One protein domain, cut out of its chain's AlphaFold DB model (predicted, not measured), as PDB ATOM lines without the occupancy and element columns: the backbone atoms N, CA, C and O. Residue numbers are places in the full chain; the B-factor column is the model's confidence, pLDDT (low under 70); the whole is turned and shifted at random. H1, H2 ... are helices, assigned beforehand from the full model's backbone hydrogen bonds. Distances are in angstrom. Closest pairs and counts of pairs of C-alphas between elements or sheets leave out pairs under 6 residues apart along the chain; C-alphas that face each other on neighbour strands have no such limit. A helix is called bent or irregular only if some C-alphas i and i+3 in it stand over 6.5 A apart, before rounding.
ATOM      1  N   ALA A  49     407.008 441.929 353.086       87.31
ATOM      2  CA  ALA A  49     407.685 440.987 353.974       87.31
ATOM      3  C   ALA A  49     409.114 441.448 354.292       87.31
ATOM      4  O   ALA A  49     409.492 441.528 355.459       87.31
ATOM      5  N   LEU A  50     409.884 441.830 353.266       89.88
ATOM      6  CA  LEU A  50     411.245 442.342 353.434       89.88
ATOM      7  C   LEU A  50     411.273 443.599 354.313       89.88
ATOM      8  O   LEU A  50     412.114 443.712 355.203       89.88
ATOM      9  N   SER A  51     410.331 444.523 354.105       91.06
ATOM     10  CA  SER A  51     410.210 445.729 354.928       91.06
ATOM     11  C   SER A  51     409.878 445.396 356.385       91.06
ATOM     12  O   SER A  51     410.436 446.010 357.297       91.06
ATOM     13  N   ALA A  52     408.994 444.423 356.623       88.38
ATOM     14  CA  ALA A  52     408.662 443.964 357.970       88.38
ATOM     15  C   ALA A  52     409.883 443.347 358.670       88.38
ATOM     16  O   ALA A  52     410.173 443.693 359.816       88.38
ATOM     17  N   MET A  53     410.654 442.514 357.962       85.81
ATOM     18  CA  MET A  53     411.905 441.949 358.480       85.81
ATOM     19  C   MET A  53     412.931 443.041 358.799       85.81
ATOM     20  O   MET A  53     413.503 443.041 359.886       85.81
ATOM     21  N   ALA A  54     413.130 444.006 357.895       88.81
ATOM     22  CA  ALA A  54     414.037 445.130 358.121       88.81
ATOM     23  C   ALA A  54     413.620 445.975 359.338       88.81
ATOM     24  O   ALA A  54     414.473 446.410 360.103       88.81
ATOM     25  N   THR A  55     412.312 446.155 359.554       88.44
ATOM     26  CA  THR A  55     411.761 446.891 360.707       88.44
ATOM     27  C   THR A  55     412.022 446.164 362.028       88.44
ATOM     28  O   THR A  55     412.280 446.802 363.050       88.44
ATOM     29  N   GLY A  56     411.956 444.828 362.016       83.31
ATOM     30  CA  GLY A  56     412.205 443.996 363.194       83.31
ATOM     31  C   GLY A  56     413.677 443.931 363.607       83.31
ATOM     32  O   GLY A  56     413.975 443.691 364.778       83.31
ATOM     33  N   GLN A  57     414.605 444.171 362.678       86.94
ATOM     34  CA  GLN A  57     416.038 444.053 362.931       86.94
ATOM     35  C   GLN A  57     416.653 445.400 363.318       86.94
ATOM     36  O   GLN A  57     416.552 446.392 362.605       86.94
ATOM     37  N   SER A  58     417.339 445.433 364.461       87.50
ATOM     38  CA  SER A  58     418.067 446.618 364.932       87.50
ATOM     39  C   SER A  58     419.542 446.299 365.146       87.50
ATOM     40  O   SER A  58     419.902 445.156 365.426       87.50
ATOM     41  N   GLY A  59     420.403 447.319 365.073       82.50
ATOM     42  CA  GLY A  59     421.843 447.155 365.302       82.50
ATOM     43  C   GLY A  59     422.175 446.569 366.681       82.50
ATOM     44  O   GLY A  59     423.085 445.754 366.799       82.50
ATOM     45  N   PHE A  60     421.388 446.907 367.711       82.69
ATOM     46  CA  PHE A  60     421.527 446.324 369.048       82.69
ATOM     47  C   PHE A  60     421.259 444.815 369.048       82.69
ATOM     48  O   PHE A  60     422.075 444.050 369.560       82.69
ATOM     49  N   LEU A  61     420.150 444.378 368.439       85.69
ATOM     50  CA  LEU A  61     419.822 442.954 368.321       85.69
ATOM     51  C   LEU A  61     420.871 442.209 367.498       85.69
ATOM     52  O   LEU A  61     421.253 441.102 367.866       85.69
ATOM     53  N   PHE A  62     421.389 442.832 366.439       86.94
ATOM     54  CA  PHE A  62     422.447 442.247 365.623       86.94
ATOM     55  C   PHE A  62     423.721 441.983 366.441       86.94
ATOM     56  O   PHE A  62     424.228 440.861 366.450       86.94
ATOM     57  N   ILE A  63     424.206 442.978 367.192       90.62
ATOM     58  CA  ILE A  63     425.390 442.822 368.055       90.62
ATOM     59  C   ILE A  63     425.120 441.801 369.167       90.62
ATOM     60  O   ILE A  63     425.970 440.952 369.439       90.62
ATOM     61  N   ALA A  64     423.936 441.843 369.787       88.44
ATOM     62  CA  ALA A  64     423.542 440.889 370.819       88.44
ATOM     63  C   ALA A  64     423.531 439.447 370.287       88.44
ATOM     64  O   ALA A  64     424.053 438.546 370.945       88.44
ATOM     65  N   GLN A  65     423.006 439.230 369.079       88.19
ATOM     66  CA  GLN A  65     422.963 437.920 368.435       88.19
ATOM     67  C   GLN A  65     424.371 437.397 368.121       88.19
ATOM     68  O   GLN A  65     424.661 436.228 368.381       88.19
ATOM     69  N   VAL A  66     425.271 438.256 367.629       90.75
ATOM     70  CA  VAL A  66     426.679 437.887 367.396       90.75
ATOM     71  C   VAL A  66     427.383 437.549 368.714       90.75
ATOM     72  O   VAL A  66     428.067 436.531 368.801       90.75
ATOM     73  N   GLY A  67     427.181 438.350 369.763       92.25
ATOM     74  CA  GLY A  67     427.757 438.090 371.086       92.25
ATOM     75  C   GLY A  67     427.239 436.794 371.718       92.25
ATOM     76  O   GLY A  67     427.999 436.060 372.351       92.25
ATOM     77  N   PHE A  68     425.962 436.478 371.512       91.38
ATOM     78  CA  PHE A  68     425.361 435.217 371.939       91.38
ATOM     79  C   PHE A  68     425.966 434.019 371.197       91.38
ATOM     80  O   PHE A  68     426.386 433.052 371.835       91.38
ATOM     81  N   ALA A  69     426.086 434.112 369.870       92.94
ATOM     82  CA  ALA A  69     426.727 433.085 369.051       92.94
ATOM     83  C   ALA A  69     428.198 432.873 369.440       92.94
ATOM     84  O   ALA A  69     428.651 431.736 369.523       92.94
ATOM     85  N   TYR A  70     428.928 433.945 369.768       93.94
ATOM     86  CA  TYR A  70     430.306 433.848 370.254       93.94
ATOM     87  C   TYR A  70     430.419 433.041 371.560       93.94
ATOM     88  O   TYR A  70     431.368 432.281 371.729       93.94
ATOM     89  N   LYS A  71     429.449 433.170 372.477       94.75
ATOM     90  CA  LYS A  71     429.461 432.443 373.760       94.75
ATOM     91  C   LYS A  71     429.009 430.989 373.647       94.75
ATOM     92  O   LYS A  71     429.559 430.134 374.332       94.75
ATOM     93  N   ILE A  72     427.977 430.723 372.852       93.31
ATOM     94  CA  ILE A  72     427.323 429.405 372.782       93.31
ATOM     95  C   ILE A  72     427.885 428.540 371.647       93.31
ATOM     96  O   ILE A  72     427.729 427.317 371.648       93.31
ATOM     97  N   GLY A  73     428.573 429.158 370.689       91.62
ATOM     98  CA  GLY A  73     429.101 428.484 369.515       91.62
ATOM     99  C   GLY A  73     427.988 428.013 368.580       91.62
ATOM    100  O   GLY A  73     426.892 428.570 368.545       91.62
ATOM    101  N   ILE A  74     428.264 426.949 367.824       92.00
ATOM    102  CA  ILE A  74     427.417 426.463 366.721       92.00
ATOM    103  C   ILE A  74     425.974 426.124 367.139       92.00
ATOM    104  O   ILE A  74     425.060 426.184 366.321       92.00
ATOM    105  N   SER A  75     425.750 425.819 368.423       92.62
ATOM    106  CA  SER A  75     424.422 425.521 368.967       92.62
ATOM    107  C   SER A  75     423.459 426.715 368.864       92.62
ATOM    108  O   SER A  75     422.246 426.526 368.771       92.62
ATOM    109  N   SER A  76     423.967 427.955 368.762       90.62
ATOM    110  CA  SER A  76     423.126 429.140 368.544       90.62
ATOM    111  C   SER A  76     422.345 429.101 367.224       90.62
ATOM    112  O   SER A  76     421.347 429.808 367.095       90.62
ATOM    113  N   LEU A  77     422.755 428.270 366.255       91.81
ATOM    114  CA  LEU A  77     422.017 428.078 365.003       91.81
ATOM    115  C   LEU A  77     420.595 427.567 365.241       91.81
ATOM    116  O   LEU A  77     419.697 427.925 364.478       91.81
ATOM    117  N   TRP A  78     420.356 426.795 366.309       93.31
ATOM    118  CA  TRP A  78     419.006 426.312 366.596       93.31
ATOM    119  C   TRP A  78     418.025 427.441 366.891       93.31
ATOM    120  O   TRP A  78     416.861 427.355 366.507       93.31
ATOM    121  N   LEU A  79     418.502 428.522 367.508       90.81
ATOM    122  CA  LEU A  79     417.700 429.714 367.757       90.81
ATOM    123  C   LEU A  79     417.312 430.402 366.448       90.81
ATOM    124  O   LEU A  79     416.148 430.734 366.258       90.81
ATOM    125  N   THR A  80     418.258 430.556 365.520       88.56
ATOM    126  CA  THR A  80     417.979 431.145 364.204       88.56
ATOM    127  C   THR A  80     417.009 430.286 363.395       88.56
ATOM    128  O   THR A  80     416.076 430.824 362.805       88.56
ATOM    129  N   ILE A  81     417.184 428.961 363.390       94.12
ATOM    130  CA  ILE A  81     416.288 428.047 362.667       94.12
ATOM    131  C   ILE A  81     414.892 428.049 363.298       94.12
ATOM    132  O   ILE A  81     413.899 428.172 362.585       94.12
ATOM    133  N   GLY A  82     414.804 427.952 364.626       95.00
ATOM    134  CA  GLY A  82     413.530 427.991 365.342       95.00
ATOM    135  C   GLY A  82     412.779 429.298 365.105       95.00
ATOM    136  O   GLY A  82     411.576 429.275 364.851       95.00
ATOM    137  N   TRP A  83     413.492 430.425 365.103       90.88
ATOM    138  CA  TRP A  83     412.899 431.725 364.809       90.88
ATOM    139  C   TRP A  83     412.426 431.821 363.353       90.88
ATOM    140  O   TRP A  83     411.283 432.200 363.117       90.88
ATOM    141  N   ALA A  84     413.234 431.377 362.385       90.94
ATOM    142  CA  ALA A  84     412.851 431.369 360.972       90.94
ATOM    143  C   ALA A  84     411.608 430.503 360.701       90.94
ATOM    144  O   ALA A  84     410.709 430.912 359.967       90.94
ATOM    145  N   ILE A  85     411.531 429.318 361.318       95.75
ATOM    146  CA  ILE A  85     410.356 428.443 361.218       95.75
ATOM    147  C   ILE A  85     409.147 429.102 361.890       95.75
ATOM    148  O   ILE A  85     408.061 429.111 361.312       95.75
ATOM    149  N   GLY A  86     409.321 429.672 363.084       93.62
ATOM    150  CA  GLY A  86     408.257 430.368 363.807       93.62
ATOM    151  C   GLY A  86     407.667 431.529 363.006       93.62
ATOM    152  O   GLY A  86     406.447 431.604 362.850       93.62
ATOM    153  N   ASP A  87     408.521 432.375 362.432       90.56
ATOM    154  CA  ASP A  87     408.110 433.503 361.593       90.56
ATOM    155  C   ASP A  87     407.388 433.024 360.326       90.56
ATOM    156  O   ASP A  87     406.351 433.581 359.955       90.56
ATOM    157  N   TYR A  88     407.870 431.950 359.691       90.44
ATOM    158  CA  TYR A  88     407.208 431.354 358.529       90.44
ATOM    159  C   TYR A  88     405.805 430.825 358.869       90.44
ATOM    160  O   TYR A  88     404.843 431.093 358.144       90.44
ATOM    161  N   LEU A  89     405.662 430.111 359.989       94.00
ATOM    162  CA  LEU A  89     404.366 429.604 360.444       94.00
ATOM    163  C   LEU A  89     403.419 430.759 360.799       94.00
ATOM    164  O   LEU A  89     402.261 430.753 360.376       94.00
ATOM    165  N   ALA A  90     403.900 431.779 361.513       91.75
ATOM    166  CA  ALA A  90     403.110 432.968 361.832       91.75
ATOM    167  C   ALA A  90     402.643 433.694 360.560       91.75
ATOM    168  O   ALA A  90     401.474 434.081 360.451       91.75
ATOM    169  N   TRP A  91     403.517 433.810 359.562       87.12
ATOM    170  CA  TRP A  91     403.174 434.390 358.268       87.12
ATOM    171  C   TRP A  91     402.067 433.619 357.556       87.12
ATOM    172  O   TRP A  91     401.084 434.211 357.097       87.12
ATOM    173  N   TYR A  92     402.203 432.295 357.502       88.62
ATOM    174  CA  TYR A  92     401.261 431.438 356.796       88.62
ATOM    175  C   TYR A  92     399.886 431.383 357.480       88.62
ATOM    176  O   TYR A  92     398.861 431.528 356.809       88.62
ATOM    177  N   PHE A  93     399.849 431.209 358.805       92.19
ATOM    178  CA  PHE A  93     398.600 430.988 359.541       92.19
ATOM    179  C   PHE A  93     397.925 432.272 360.029       92.19
ATOM    180  O   PHE A  93     396.694 432.351 360.031       92.19
ATOM    181  N   ILE A  94     398.700 433.274 360.455       91.44
ATOM    182  CA  ILE A  94     398.174 434.455 361.152       91.44
ATOM    183  C   ILE A  94     398.090 435.641 360.195       91.44
ATOM    184  O   ILE A  94     396.999 436.168 359.969       91.44
ATOM    185  N   PHE A  95     399.213 436.058 359.602       88.31
ATOM    186  CA  PHE A  95     399.265 437.324 358.859       88.31
ATOM    187  C   PHE A  95     398.411 437.319 357.592       88.31
ATOM    188  O   PHE A  95     397.757 438.322 357.303       88.31
ATOM    189  N   LYS A  96     398.329 436.190 356.877       86.56
ATOM    190  CA  LYS A  96     397.446 436.068 355.708       86.56
ATOM    191  C   LYS A  96     395.974 436.300 356.072       86.56
ATOM    192  O   LYS A  96     395.301 437.097 355.421       86.56
ATOM    193  N   ARG A  97     395.488 435.640 357.129       89.25
ATOM    194  CA  ARG A  97     394.104 435.786 357.604       89.25
ATOM    195  C   ARG A  97     393.847 437.188 358.152       89.25
ATOM    196  O   ARG A  97     392.808 437.775 357.869       89.25
ATOM    197  N   LEU A  98     394.804 437.735 358.901       90.12
ATOM    198  CA  LEU A  98     394.712 439.082 359.457       90.12
ATOM    199  C   LEU A  98     394.612 440.144 358.354       90.12
ATOM    200  O   LEU A  98     393.811 441.067 358.471       90.12
ATOM    201  N   ARG A  99     395.373 439.988 357.262       89.00
ATOM    202  CA  ARG A  99     395.300 440.882 356.102       89.00
ATOM    203  C   ARG A  99     393.915 440.864 355.454       89.00
ATOM    204  O   ARG A  99     393.363 441.934 355.225       89.00
ATOM    205  N   GLN A 100     393.362 439.680 355.192       89.81
ATOM    206  CA  GLN A 100     392.034 439.536 354.579       89.81
ATOM    207  C   GLN A 100     390.945 440.173 355.452       89.81
ATOM    208  O   GLN A 100     390.180 441.004 354.973       89.81
ATOM    209  N   LEU A 101     390.952 439.883 356.755       89.69
ATOM    210  CA  LEU A 101     390.001 440.475 357.700       89.69
ATOM    211  C   LEU A 101     390.151 442.001 357.791       89.69
ATOM    212  O   LEU A 101     389.157 442.712 357.880       89.69
ATOM    213  N   SER A 102     391.378 442.529 357.773       89.75
ATOM    214  CA  SER A 102     391.631 443.978 357.767       89.75
ATOM    215  C   SER A 102     391.072 444.660 356.513       89.75
ATOM    216  O   SER A 102     390.589 445.787 356.615       89.75
ATOM    217  N   GLU A 103     391.115 443.988 355.357       88.94
ATOM    218  CA  GLU A 103     390.553 444.487 354.095       88.94
ATOM    219  C   GLU A 103     389.019 444.457 354.109       88.94
ATOM    220  O   GLU A 103     388.394 445.478 353.828       88.94
ATOM    221  N   GLU A 104     388.411 443.337 354.514       88.56
ATOM    222  CA  GLU A 104     386.947 443.186 354.621       88.56
ATOM    223  C   GLU A 104     386.312 444.221 355.549       88.56
ATOM    224  O   GLU A 104     385.184 444.665 355.348       88.56
ATOM    225  N   THR A 105     387.053 444.603 356.580       86.12
ATOM    226  CA  THR A 105     386.578 445.481 357.639       86.12
ATOM    227  C   THR A 105     387.113 446.915 357.505       86.12
ATOM    228  O   THR A 105     387.007 447.705 358.438       86.12
ATOM    229  N   ALA A 106     387.714 447.262 356.360       86.00
ATOM    230  CA  ALA A 106     388.235 448.600 356.053       86.00
ATOM    231  C   ALA A 106     389.084 449.227 357.184       86.00
ATOM    232  O   ALA A 106     388.993 450.424 357.467       86.00
ATOM    233  N   SER A 107     389.904 448.410 357.854       86.56
ATOM    234  CA  SER A 107     390.750 448.862 358.959       86.56
ATOM    235  C   SER A 107     392.200 449.010 358.555       86.56
ATOM    236  O   SER A 107     392.864 448.030 358.210       86.56
TER     237      SER A 107
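This is residues 49 to 107 of the 143 residues of an uncharacterized protein of Moorea sp. SIO4G2 (UniProt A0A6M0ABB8). One long helix folds back at a corner into an open hook, the short arm H2a and the long arm H2b making a V, with small helix H1 before them, clear of both arms. The printed part has 59 residues with two named helices, H1 then H2, all helix. It is only just loose, close to extended, with a radius of gyration of the C-alphas of 15.5 A, and spans 48 by 21 by 13 A.

Find C-alpha 49 at (407.685, 440.987, 353.974); from there H1 runs 10.7 A to residue 56. H2, residues 59 to 104, was assigned as one helix by its hydrogen bonds but is bent: C-alphas 71 and 74 are 9.5 A apart. Arm H2a, residues 59 to 71, measures 18.6 A; arm H2b, residues 74 to 104, measures 45.4 A, ending at C-alpha 104 (386.947, 443.186, 354.621). H2b is irregular, C-alphas 92 and 95 being 6.55 A apart, with a kink of 32 degrees near residue 94.

H2a and H2b touch only at the corner, closest at the C-alphas of Ala 69 and Ser 76, 5.4 A. They run opposite ways at a shallow tilt of 34 degrees, only just short of steep. H1 is apart from both. Every O i to N i+4 pair is within hydrogen-bond range in H1 and H2a, 21 of 27 in H2b.

The farthest C-alphas, of Lys 71 and Glu 104, are 47.8 A apart. The printed part has no cut, H1 to H2 is a tight link, and no printed residue is under 70 in pLDDT.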